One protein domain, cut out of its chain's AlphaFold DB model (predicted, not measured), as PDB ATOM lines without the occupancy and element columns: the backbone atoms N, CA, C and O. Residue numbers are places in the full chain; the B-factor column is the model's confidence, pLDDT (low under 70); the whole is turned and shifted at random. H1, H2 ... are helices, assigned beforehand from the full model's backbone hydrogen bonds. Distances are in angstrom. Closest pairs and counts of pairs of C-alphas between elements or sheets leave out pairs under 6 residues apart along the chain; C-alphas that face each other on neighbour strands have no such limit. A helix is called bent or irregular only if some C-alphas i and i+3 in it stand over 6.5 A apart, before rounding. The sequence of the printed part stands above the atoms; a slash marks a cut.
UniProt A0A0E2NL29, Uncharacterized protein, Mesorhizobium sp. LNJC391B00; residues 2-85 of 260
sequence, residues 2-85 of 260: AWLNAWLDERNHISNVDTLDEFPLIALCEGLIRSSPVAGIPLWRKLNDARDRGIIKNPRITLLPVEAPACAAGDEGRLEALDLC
ATOM      1  N   ALA A   2     -19.380 -30.128  -9.878       78.69
ATOM      2  CA  ALA A   2     -20.619 -29.356 -10.089       78.69
ATOM      3  C   ALA A   2     -20.557 -27.914  -9.543       78.69
ATOM      4  O   ALA A   2     -20.940 -26.988 -10.244       78.69
ATOM      5  N   TRP A   3     -19.990 -27.723  -8.343       84.44
ATOM      6  CA  TRP A   3     -19.796 -26.387  -7.766       84.44
ATOM      7  C   TRP A   3     -18.872 -25.498  -8.612       84.44
ATOM      8  O   TRP A   3     -19.144 -24.316  -8.756       84.44
ATOM      9  N   LEU A   4     -17.799 -26.060  -9.186       82.12
ATOM     10  CA  LEU A   4     -16.823 -25.304  -9.974       82.12
ATOM     11  C   LEU A   4     -17.415 -24.910 -11.322       82.12
ATOM     12  O   LEU A   4     -17.229 -23.782 -11.749       82.12
ATOM     13  N   ASN A   5     -18.138 -25.819 -11.974       81.56
ATOM     14  CA  ASN A   5     -18.811 -25.507 -13.231       81.56
ATOM     15  C   ASN A   5     -19.867 -24.416 -13.014       81.56
ATOM     16  O   ASN A   5     -19.833 -23.417 -13.715       81.56
ATOM     17  N   ALA A   6     -20.703 -24.539 -11.975       83.75
ATOM     18  CA  ALA A   6     -21.654 -23.490 -11.611       83.75
ATOM     19  C   ALA A   6     -20.950 -22.151 -11.324       83.75
ATOM     20  O   ALA A   6     -21.347 -21.121 -11.853       83.75
ATOM     21  N   TRP A   7     -19.845 -22.169 -10.573       85.00
ATOM     22  CA  TRP A   7     -19.039 -20.975 -10.303       85.00
ATOM     23  C   TRP A   7     -18.457 -20.353 -11.585       85.00
ATOM     24  O   TRP A   7     -18.466 -19.131 -11.737       85.00
ATOM     25  N   LEU A   8     -17.970 -21.180 -12.519       83.50
ATOM     26  CA  LEU A   8     -17.425 -20.748 -13.811       83.50
ATOM     27  C   LEU A   8     -18.509 -20.171 -14.732       83.50
ATOM     28  O   LEU A   8     -18.208 -19.248 -15.493       83.50
ATOM     29  N   ASP A   9     -19.726 -20.703 -14.659       83.62
ATOM     30  CA  ASP A   9     -20.882 -20.253 -15.437       83.62
ATOM     31  C   ASP A   9     -21.468 -18.949 -14.870       83.62
ATOM     32  O   ASP A   9     -21.830 -18.049 -15.625       83.62
ATOM     33  N   GLU A  10     -21.515 -18.804 -13.542       86.00
ATOM     34  CA  GLU A  10     -22.019 -17.605 -12.859       86.00
ATOM     35  C   GLU A  10     -21.094 -16.389 -13.026       86.00
ATOM     36  O   GLU A  10     -21.562 -15.249 -13.100       86.00
ATOM     37  N   ARG A  11     -19.772 -16.603 -13.080       79.75
ATOM     38  CA  ARG A  11     -18.782 -15.517 -13.150       79.75
ATOM     39  C   ARG A  11     -18.208 -15.365 -14.543       79.75
ATOM     40  O   ARG A  11     -17.386 -16.165 -14.972       79.75
ATOM     41  N   ASN A  12     -18.506 -14.257 -15.214       77.69
ATOM     42  CA  ASN A  12     -17.891 -13.953 -16.510       77.69
ATOM     43  C   ASN A  12     -16.389 -13.632 -16.410       77.69
ATOM     44  O   ASN A  12     -15.639 -13.965 -17.321       77.69
ATOM     45  N   HIS A  13     -15.943 -13.029 -15.305       80.75
ATOM     46  CA  HIS A  13     -14.563 -12.595 -15.101       80.75
ATOM     47  C   HIS A  13     -14.122 -12.784 -13.643       80.75
ATOM     48  O   HIS A  13     -14.960 -12.780 -12.746       80.75
ATOM     49  N   ILE A  14     -12.813 -12.922 -13.412       80.06
ATOM     50  CA  ILE A  14     -12.224 -12.910 -12.061       80.06
ATOM     51  C   ILE A  14     -11.949 -11.457 -11.668       80.06
ATOM     52  O   ILE A  14     -11.332 -10.713 -12.440       80.06
ATOM     53  N   SER A  15     -12.417 -11.067 -10.485       76.00
ATOM     54  CA  SER A  15     -12.262  -9.746  -9.873       76.00
ATOM     55  C   SER A  15     -11.146  -9.725  -8.817       76.00
ATOM     56  O   SER A  15     -10.642 -10.765  -8.397       76.00
ATOM     57  N   ASN A  16     -10.774  -8.531  -8.336       68.00
ATOM     58  CA  ASN A  16      -9.820  -8.393  -7.225       68.00
ATOM     59  C   ASN A  16     -10.306  -9.103  -5.948       68.00
ATOM     60  O   ASN A  16      -9.490  -9.642  -5.204       68.00
ATOM     61  N   VAL A  17     -11.619  -9.114  -5.703       63.75
ATOM     62  CA  VAL A  17     -12.217  -9.757  -4.524       63.75
ATOM     63  C   VAL A  17     -12.018 -11.271  -4.599       63.75
ATOM     64  O   VAL A  17     -11.542 -11.862  -3.639       63.75
ATOM     65  N   ASP A  18     -12.225 -11.882  -5.770       62.16
ATOM     66  CA  ASP A  18     -11.997 -13.323  -5.970       62.16
ATOM     67  C   ASP A  18     -10.524 -13.724  -5.736       62.16
ATOM     68  O   ASP A  18     -10.239 -14.858  -5.360       62.16
ATOM     69  N   THR A  19      -9.563 -12.810  -5.929       61.53
ATOM     70  CA  THR A  19      -8.138 -13.085  -5.652       61.53
ATOM     71  C   THR A  19      -7.735 -12.936  -4.184       61.53
ATOM     72  O   THR A  19      -6.667 -13.419  -3.807       61.53
ATOM     73  N   LEU A  20      -8.551 -12.250  -3.376       60.28
ATOM     74  CA  LEU A  20      -8.295 -11.978  -1.959       60.28
ATOM     75  C   LEU A  20      -9.124 -12.881  -1.031       60.28
ATOM     76  O   LEU A  20      -8.605 -13.310  -0.003       60.28
ATOM     77  N   ASP A  21     -10.374 -13.179  -1.404       50.59
ATOM     78  CA  ASP A  21     -11.353 -13.867  -0.552       50.59
ATOM     79  C   ASP A  21     -11.487 -15.374  -0.843       50.59
ATOM     80  O   ASP A  21     -11.970 -16.117   0.014       50.59
ATOM     81  N   GLU A  22     -11.048 -15.866  -2.009       51.62
ATOM     82  CA  GLU A  22     -11.192 -17.281  -2.383       51.62
ATOM     83  C   GLU A  22      -9.861 -18.060  -2.412       51.62
ATOM     84  O   GLU A  22      -8.776 -17.533  -2.663       51.62
ATOM     85  N   PHE A  23      -9.985 -19.363  -2.114       58.00
ATOM     86  CA  PHE A  23      -8.993 -20.449  -2.211       58.00
ATOM     87  C   PHE A  23      -7.964 -20.225  -3.336       58.00
ATOM     88  O   PHE A  23      -8.370 -19.760  -4.394       58.00
ATOM     89  N   PRO A  24      -6.668 -20.595  -3.194       81.69
ATOM     90  CA  PRO A  24      -5.619 -20.230  -4.156       81.69
ATOM     91  C   PRO A  24      -5.931 -20.714  -5.585       81.69
ATOM     92  O   PRO A  24      -5.550 -21.817  -5.984       81.69
ATOM     93  N   LEU A  25      -6.605 -19.863  -6.371       85.19
ATOM     94  CA  LEU A  25      -7.190 -20.202  -7.674       85.19
ATOM     95  C   LEU A  25      -6.128 -20.658  -8.674       85.19
ATOM     96  O   LEU A  25      -6.383 -21.533  -9.495       85.19
ATOM     97  N   ILE A  26      -4.916 -20.113  -8.566       87.50
ATOM     98  CA  ILE A  26      -3.766 -20.528  -9.375       87.50
ATOM     99  C   ILE A  26      -3.388 -21.981  -9.057       87.50
ATOM    100  O   ILE A  26      -3.290 -22.791  -9.972       87.50
ATOM    101  N   ALA A  27      -3.248 -22.339  -7.776       88.62
ATOM    102  CA  ALA A  27      -2.904 -23.702  -7.368       88.62
ATOM    103  C   ALA A  27      -4.021 -24.701  -7.717       88.62
ATOM    104  O   ALA A  27      -3.745 -25.829  -8.134       88.62
ATOM    105  N   LEU A  28      -5.286 -24.280  -7.599       90.75
ATOM    106  CA  LEU A  28      -6.429 -25.063  -8.067       90.75
ATOM    107  C   LEU A  28      -6.355 -25.292  -9.579       90.75
ATOM    108  O   LEU A  28      -6.489 -26.427 -10.028       90.75
ATOM    109  N   CYS A  29      -6.113 -24.238 -10.358       93.06
ATOM    110  CA  CYS A  29      -5.985 -24.322 -11.807       93.06
ATOM    111  C   CYS A  29      -4.835 -25.239 -12.228       93.06
ATOM    112  O   CYS A  29      -5.031 -26.085 -13.092       93.06
ATOM    113  N   GLU A  30      -3.668 -25.139 -11.590       92.06
ATOM    114  CA  GLU A  30      -2.538 -26.050 -11.810       92.06
ATOM    115  C   GLU A  30      -2.922 -27.510 -11.523       92.06
ATOM    116  O   GLU A  30      -2.658 -28.414 -12.319       92.06
ATOM    117  N   GLY A  31      -3.580 -27.761 -10.385       93.56
ATOM    118  CA  GLY A  31      -4.067 -29.091 -10.021       93.56
ATOM    119  C   GLY A  31      -5.085 -29.639 -11.023       93.56
ATOM    120  O   GLY A  31      -4.994 -30.803 -11.422       93.56
ATOM    121  N   LEU A  32      -6.027 -28.805 -11.470       95.44
ATOM    122  CA  LEU A  32      -7.047 -29.175 -12.448       95.44
ATOM    123  C   LEU A  32      -6.455 -29.384 -13.836       95.44
ATOM    124  O   LEU A  32      -6.818 -30.349 -14.482       95.44
ATOM    125  N   ILE A  33      -5.513 -28.563 -14.290       96.38
ATOM    126  CA  ILE A  33      -4.843 -28.783 -15.575       96.38
ATOM    127  C   ILE A  33      -4.133 -30.139 -15.586       96.38
ATOM    128  O   ILE A  33      -4.225 -30.865 -16.567       96.38
ATOM    129  N   ARG A  34      -3.482 -30.533 -14.488       95.12
ATOM    130  CA  ARG A  34      -2.782 -31.826 -14.424       95.12
ATOM    131  C   ARG A  34      -3.717 -33.032 -14.295       95.12
ATOM    132  O   ARG A  34      -3.382 -34.106 -14.785       95.12
ATOM    133  N   SER A  35      -4.866 -32.879 -13.633       95.25
ATOM    134  CA  SER A  35      -5.774 -33.998 -13.306       95.25
ATOM    135  C   SER A  35      -7.041 -34.077 -14.168       95.25
ATOM    136  O   SER A  35      -7.563 -35.164 -14.392       95.25
ATOM    137  N   SER A  36      -7.546 -32.940 -14.645       94.75
ATOM    138  CA  SER A  36      -8.763 -32.795 -15.450       94.75
ATOM    139  C   SER A  36      -8.718 -31.521 -16.325       94.75
ATOM    140  O   SER A  36      -9.366 -30.515 -16.007       94.75
ATOM    141  N   PRO A  37      -7.977 -31.540 -17.455       95.06
ATOM    142  CA  PRO A  37      -7.875 -30.412 -18.389       95.06
ATOM    143  C   PRO A  37      -9.216 -29.822 -18.826       95.06
ATOM    144  O   PRO A  37      -9.337 -28.610 -18.962       95.06
ATOM    145  N   VAL A  38     -10.249 -30.657 -18.965       94.75
ATOM    146  CA  VAL A  38     -11.609 -30.231 -19.339       94.75
ATOM    147  C   VAL A  38     -12.166 -29.167 -18.386       94.75
ATOM    148  O   VAL A  38     -12.883 -28.276 -18.822       94.75
ATOM    149  N   ALA A  39     -11.817 -29.228 -17.099       93.00
ATOM    150  CA  ALA A  39     -12.197 -28.210 -16.120       93.00
ATOM    151  C   ALA A  39     -11.089 -27.178 -15.856       93.00
ATOM    152  O   ALA A  39     -11.383 -26.026 -15.538       93.00
ATOM    153  N   GLY A  40      -9.821 -27.576 -15.992       95.44
ATOM    154  CA  GLY A  40      -8.676 -26.692 -15.781       95.44
ATOM    155  C   GLY A  40      -8.554 -25.590 -16.834       95.44
ATOM    156  O   GLY A  40      -8.320 -24.439 -16.478       95.44
ATOM    157  N   ILE A  41      -8.756 -25.911 -18.115       96.50
ATOM    158  CA  ILE A  41      -8.611 -24.951 -19.221       96.50
ATOM    159  C   ILE A  41      -9.643 -23.810 -19.149       96.50
ATOM    160  O   ILE A  41      -9.237 -22.652 -19.250       96.50
ATOM    161  N   PRO A  42     -10.943 -24.051 -18.882       94.94
ATOM    162  CA  PRO A  42     -11.896 -22.962 -18.655       94.94
ATOM    163  C   PRO A  42     -11.512 -22.019 -17.504       94.94
ATOM    164  O   PRO A  42     -11.632 -20.801 -17.645       94.94
ATOM    165  N   LEU A  43     -11.016 -22.555 -16.381       94.31
ATOM    166  CA  LEU A  43     -10.532 -21.733 -15.267       94.31
ATOM    167  C   LEU A  43      -9.280 -20.937 -15.665       94.31
ATOM    168  O   LEU A  43      -9.183 -19.746 -15.366       94.31
ATOM    169  N   TRP A  44      -8.352 -21.571 -16.382       95.81
ATOM    170  CA  TRP A  44      -7.165 -20.915 -16.917       95.81
ATOM    171  C   TRP A  44      -7.514 -19.731 -17.815       95.81
ATOM    172  O   TRP A  44      -6.947 -18.660 -17.619       95.81
ATOM    173  N   ARG A  45      -8.482 -19.871 -18.732       95.38
ATOM    174  CA  ARG A  45      -8.928 -18.769 -19.604       95.38
ATOM    175  C   ARG A  45      -9.352 -17.545 -18.785       95.38
ATOM    176  O   ARG A  45      -8.912 -16.436 -19.073       95.38
ATOM    177  N   LYS A  46     -10.122 -17.744 -17.706       93.12
ATOM    178  CA  LYS A  46     -10.536 -16.651 -16.802       93.12
ATOM    179  C   LYS A  46      -9.363 -16.050 -16.015       93.12
ATOM    180  O   LYS A  46      -9.317 -14.837 -15.821       93.12
ATOM    181  N   LEU A  47      -8.404 -16.870 -15.574       92.31
ATOM    182  CA  LEU A  47      -7.183 -16.396 -14.904       92.31
ATOM    183  C   LEU A  47      -6.276 -15.602 -15.848       92.31
ATOM    184  O   LEU A  47      -5.703 -14.590 -15.449       92.31
ATOM    185  N   ASN A  48      -6.155 -16.047 -17.096       92.06
ATOM    186  CA  ASN A  48      -5.387 -15.393 -18.147       92.06
ATOM    187  C   ASN A  48      -5.984 -14.018 -18.483       92.06
ATOM    188  O   ASN A  48      -5.272 -13.021 -18.501       92.06
ATOM    189  N   ASP A  49      -7.301 -13.953 -18.634       91.38
ATOM    190  CA  ASP A  49      -8.056 -12.711 -18.813       91.38
ATOM    191  C   ASP A  49      -7.912 -11.751 -17.606       91.38
ATOM    192  O   ASP A  49      -7.688 -10.550 -17.764       91.38
ATOM    193  N   ALA A  50      -7.920 -12.268 -16.374       89.50
ATOM    194  CA  ALA A  50      -7.637 -11.464 -15.181       89.50
ATOM    195  C   ALA A  50      -6.190 -10.946 -15.128       89.50
ATOM    196  O   ALA A  50      -5.953  -9.816 -14.689       89.50
ATOM    197  N   ARG A  51      -5.220 -11.741 -15.593       89.31
ATOM    198  CA  ARG A  51      -3.832 -11.291 -15.763       89.31
ATOM    199  C   ARG A  51      -3.760 -10.142 -16.766       89.31
ATOM    200  O   ARG A  51      -3.120  -9.138 -16.467       89.31
ATOM    201  N   ASP A  52      -4.431 -10.259 -17.907       87.00
ATOM    202  CA  ASP A  52      -4.407  -9.231 -18.958       87.00
ATOM    203  C   ASP A  52      -5.055  -7.918 -18.497       87.00
ATOM    204  O   ASP A  52      -4.577  -6.834 -18.831       87.00
ATOM    205  N   ARG A  53      -6.062  -7.993 -17.617       86.69
ATOM    206  CA  ARG A  53      -6.620  -6.826 -16.907       86.69
ATOM    207  C   ARG A  53      -5.743  -6.277 -15.774       86.69
ATOM    208  O   ARG A  53      -6.123  -5.302 -15.131       86.69
ATOM    209  N   GLY A  54      -4.597  -6.890 -15.485       84.44
ATOM    210  CA  GLY A  54      -3.681  -6.459 -14.427       84.44
ATOM    211  C   GLY A  54      -4.127  -6.800 -13.001       84.44
ATOM    212  O   GLY A  54      -3.504  -6.324 -12.050       84.44
ATOM    213  N   ILE A  55      -5.162  -7.630 -12.844       85.31
ATOM    214  CA  ILE A  55      -5.655  -8.116 -11.543       85.31
ATOM    215  C   ILE A  55      -4.636  -9.090 -10.943       85.31
ATOM    216  O   ILE A  55      -4.304  -9.012  -9.762       85.31
ATOM    217  N   ILE A  56      -4.076  -9.971 -11.779       84.44
ATOM    218  CA  ILE A  56      -3.079 -10.961 -11.365       84.44
ATOM    219  C   ILE A  56      -1.733 -10.663 -12.023       84.44
ATOM    220  O   ILE A  56      -1.613 -10.621 -13.244       84.44
ATOM    221  N   LYS A  57      -0.680 -10.526 -11.213       81.00
ATOM    222  CA  LYS A  57       0.697 -10.293 -11.684       81.00
ATOM    223  C   LYS A  57       1.523 -11.577 -11.648       81.00
ATOM    224  O   LYS A  57       2.534 -11.649 -10.956       81.00
ATOM    225  N   ASN A  58       1.079 -12.603 -12.371       84.06
ATOM    226  CA  ASN A  58       1.827 -13.852 -12.504       84.06
ATOM    227  C   ASN A  58       1.988 -14.236 -13.988       84.06
ATOM    228  O   ASN A  58       1.035 -14.731 -14.594       84.06
ATOM    229  N   PRO A  59       3.181 -14.047 -14.584       80.75
ATOM    230  CA  PRO A  59       3.410 -14.352 -15.996       80.75
ATOM    231  C   PRO A  59       3.342 -15.855 -16.296       80.75
ATOM    232  O   PRO A  59       3.096 -16.234 -17.437       80.75
ATOM    233  N   ARG A  60       3.496 -16.727 -15.285       84.81
ATOM    234  CA  ARG A  60       3.403 -18.184 -15.470       84.81
ATOM    235  C   ARG A  60       2.006 -18.640 -15.871       84.81
ATOM    236  O   ARG A  60       1.893 -19.708 -16.460       84.81
ATOM    237  N   ILE A  61       0.972 -17.834 -15.600       91.00
ATOM    238  CA  ILE A  61      -0.410 -18.156 -15.975       91.00
ATOM    239  C   ILE A  61      -0.503 -18.453 -17.470       91.00
ATOM    240  O   ILE A  61      -1.161 -19.420 -17.828       91.00
ATOM    241  N   THR A  62       0.207 -17.713 -18.330       92.44
ATOM    242  CA  THR A  62       0.178 -17.937 -19.790       92.44
ATOM    243  C   THR A  62       0.552 -19.368 -20.161       92.44
ATOM    244  O   THR A  62      -0.027 -19.935 -21.076       92.44
ATOM    245  N   LEU A  63       1.501 -19.962 -19.437       94.38
ATOM    246  CA  LEU A  63       2.117 -21.237 -19.794       94.38
ATOM    247  C   LEU A  63       1.472 -22.438 -19.091       94.38
ATOM    248  O   LEU A  63       1.863 -23.569 -19.360       94.38
ATOM    249  N   LEU A  64       0.493 -22.223 -18.205       95.19
ATOM    250  CA  LEU A  64      -0.125 -23.305 -17.434       95.19
ATOM    251  C   LEU A  64      -0.670 -24.461 -18.291       95.19
ATOM    252  O   LEU A  64      -0.455 -25.606 -17.892       95.19
ATOM    253  N   PRO A  65      -1.309 -24.243 -19.461       97.19
ATOM    254  CA  PRO A  65      -1.831 -25.344 -20.274       97.19
ATOM    255  C   PRO A  65      -0.772 -26.353 -20.724       97.19
ATOM    256  O   PRO A  65      -1.099 -27.500 -21.017       97.19
ATOM    257  N   VAL A  66       0.506 -25.966 -20.733       96.25
ATOM    258  CA  VAL A  66       1.623 -26.854 -21.073       96.25
ATOM    259  C   VAL A  66       1.770 -28.018 -20.092       96.25
ATOM    260  O   VAL A  66       2.260 -29.083 -20.464       96.25
ATOM    261  N   GLU A  67       1.304 -27.850 -18.855       95.38
ATOM    262  CA  GLU A  67       1.328 -28.901 -17.838       95.38
ATOM    263  C   GLU A  67       0.228 -29.960 -18.032       95.38
ATOM    264  O   GLU A  67       0.227 -30.976 -17.331       95.38
ATOM    265  N   ALA A  68      -0.718 -29.741 -18.955       95.94
ATOM    266  CA  ALA A  68      -1.809 -30.674 -19.206       95.94
ATOM    267  C   ALA A  68      -1.284 -32.014 -19.758       95.94
ATOM    268  O   ALA A  68      -0.429 -32.012 -20.651       95.94
ATOM    269  N   PRO A  69      -1.821 -33.170 -19.322       93.56
ATOM    270  CA  PRO A  69      -1.546 -34.443 -19.980       93.56
ATOM    271  C   PRO A  69      -1.984 -34.420 -21.453       93.56
ATOM    272  O   PRO A  69      -2.803 -33.596 -21.871       93.56
ATOM    273  N   ALA A  70      -1.450 -35.354 -22.243       90.25
ATOM    274  CA  ALA A  70      -1.816 -35.515 -23.649       90.25
ATOM    275  C   ALA A  70      -3.306 -35.879 -23.782       90.25
ATOM    276  O   ALA A  70      -3.717 -37.006 -23.499       90.25
ATOM    277  N   CYS A  71      -4.120 -34.899 -24.164       92.38
ATOM    278  CA  CYS A  71      -5.553 -35.024 -24.402       92.38
ATOM    279  C   CYS A  71      -6.046 -33.810 -25.200       92.38
ATOM    280  O   CYS A  71      -5.427 -32.748 -25.145       92.38
ATOM    281  N   ALA A  72      -7.202 -33.938 -25.857       93.56
ATOM    282  CA  ALA A  72      -7.738 -32.898 -26.737       93.56
ATOM    283  C   ALA A  72      -7.886 -31.525 -26.055       93.56
ATOM    284  O   ALA A  72      -7.435 -30.524 -26.597       93.56
ATOM    285  N   ALA A  73      -8.441 -31.474 -24.837       94.25
ATOM    286  CA  ALA A  73      -8.582 -30.214 -24.099       94.25
ATOM    287  C   ALA A  73      -7.219 -29.591 -23.736       94.25
ATOM    288  O   ALA A  73      -7.062 -28.375 -23.764       94.25
ATOM    289  N   GLY A  74      -6.221 -30.421 -23.415       95.00
ATOM    290  CA  GLY A  74      -4.854 -29.960 -23.179       95.00
ATOM    291  C   GLY A  74      -4.184 -29.444 -24.454       95.00
ATOM    292  O   GLY A  74      -3.490 -28.434 -24.402       95.00
ATOM    293  N   ASP A  75      -4.412 -30.108 -25.592       94.94
ATOM    294  CA  ASP A  75      -3.908 -29.684 -26.904       94.94
ATOM    295  C   ASP A  75      -4.489 -28.330 -27.318       94.94
ATOM    296  O   ASP A  75      -3.736 -27.430 -27.685       94.94
ATOM    297  N   GLU A  76      -5.802 -28.160 -27.171       95.00
ATOM    298  CA  GLU A  76      -6.506 -26.898 -27.413       95.00
ATOM    299  C   GLU A  76      -5.964 -25.780 -26.514       95.00
ATOM    300  O   GLU A  76      -5.537 -24.736 -27.004       95.00
ATOM    301  N   GLY A  77      -5.871 -26.027 -25.203       96.81
ATOM    302  CA  GLY A  77      -5.326 -25.053 -24.261       96.81
ATOM    303  C   GLY A  77      -3.870 -24.674 -24.551       96.81
ATOM    304  O   GLY A  77      -3.487 -23.519 -24.379       96.81
ATOM    305  N   ARG A  78      -3.041 -25.622 -25.011       97.44
ATOM    306  CA  ARG A  78      -1.652 -25.347 -25.409       97.44
ATOM    307  C   ARG A  78      -1.564 -24.499 -26.674       97.44
ATOM    308  O   ARG A  78      -0.693 -23.634 -26.737       97.44
ATOM    309  N   LEU A  79      -2.441 -24.719 -27.653       96.56
ATOM    310  CA  LEU A  79      -2.523 -23.877 -28.850       96.56
ATOM    311  C   LEU A  79      -2.972 -22.455 -28.493       96.56
ATOM    312  O   LEU A  79      -2.314 -21.501 -28.895       96.56
ATOM    313  N   GLU A  80      -3.993 -22.306 -27.646       96.69
ATOM    314  CA  GLU A  80      -4.419 -20.989 -27.157       96.69
ATOM    315  C   GLU A  80      -3.303 -20.268 -26.392       96.69
ATOM    316  O   GLU A  80      -3.042 -19.090 -26.624       96.69
ATOM    317  N   ALA A  81      -2.595 -20.972 -25.503       96.81
ATOM    318  CA  ALA A  81      -1.437 -20.416 -24.806       96.81
ATOM    319  C   ALA A  81      -0.326 -19.987 -25.777       96.81
ATOM    320  O   ALA A  81       0.333 -18.968 -25.553       96.81
ATOM    321  N   LEU A  82      -0.119 -20.744 -26.859       97.00
ATOM    322  CA  LEU A  82       0.860 -20.408 -27.886       97.00
ATOM    323  C   LEU A  82       0.463 -19.144 -28.659       97.00
ATOM    324  O   LEU A  82       1.320 -18.305 -28.922       97.00
ATOM    325  N   ASP A  83      -0.817 -18.979 -28.986       94.50
ATOM    326  CA  ASP A  83      -1.326 -17.788 -29.676       94.50
ATOM    327  C   ASP A  83      -1.210 -16.516 -28.819       94.50
ATOM    328  O   ASP A  83      -1.063 -15.413 -29.343       94.50
ATOM    329  N   LEU A  84      -1.181 -16.665 -27.491       92.69
ATOM    330  CA  LEU A  84      -0.937 -15.577 -26.540       92.69
ATOM    331  C   LEU A  84       0.555 -15.218 -26.373       92.69
ATOM    332  O   LEU A  84       0.890 -14.285 -25.637       92.69
ATOM    333  N   CYS A  85       1.475 -15.939 -27.021       93.75
ATOM    334  CA  CYS A  85       2.909 -15.660 -26.941       93.75
ATOM    335  C   CYS A  85       3.288 -14.460 -27.824       93.75
ATOM    336  O   CYS A  85       3.529 -14.594 -29.020       93.75
TER     337      CYS A  85
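Overview. This is residues 2 to 85 of the 260 residues of an uncharacterized protein of Mesorhizobium sp. LNJC391B00 (UniProt A0A0E2NL29). Four helices run alternately one way and back, H4 and H5 side by side in the middle, with H3 packed on one side of this pair and H6 on the other. H1 lies outside, on the side of H4 away from H5, and the short H2 sits off beyond the first residues of H3. The printed part has 84 residues with six named helices, H1 to H6 in chain order, and no named strand; the class is all helix. It is compact, with a radius of gyration of the C-alphas of 12.0 A and spans of 33 by 30 by 19 A.

Arrangement. H4, residues 37 to 52, is the hub, touching four helices. It touches H3, residues 25 to 35, at a shallow tilt of 31 degrees, opposite ways, as a helical hairpin; the closest C-alphas, of Ile 33 and Gly 40, are 4.4 A apart. H4 and H5, residues 59 to 67, are a hairpin too, at 14 degrees, closest at the C-alphas of Asn 48 and Ile 61, 6.1 A. H6, residues 72 to 83, touches H4 with residues 73 to 77 alone, closest at the C-alphas of Val 38 and Ala 73, 5.6 A. H1, residues 2 to 10, only just touches H4, with 3 pairs of C-alphas within 8 A, closest at Leu 8 and Leu 43, 7.1 A. H2, residues 16 to 21, touches no helix. Every O i to N i+4 pair is within hydrogen-bond range in H1, H2, H3 and H6, against 10 of 12 in H4 and 1 of 5 in H5, where 5 of 6 O i to N i+3 pairs are.

Along the chain. H4 is 21.5 A long, H6 16.7 A, H3 15.0 A and H5 14.8 A. H5 is irregular: C-alphas 62 and 65 are 7.7 A apart. H1 begins at C-alpha 2, (-20.619, -29.356, -10.089), and H6 ends at C-alpha 83, (-1.326, -17.788, -29.676).

Size, cuts and confidence. The two C-alphas farthest apart, of Val 17 and Ala 70, are 33.7 A apart. The printed part has no cut and no long link. Residues 16 to 23 have pLDDT under 70.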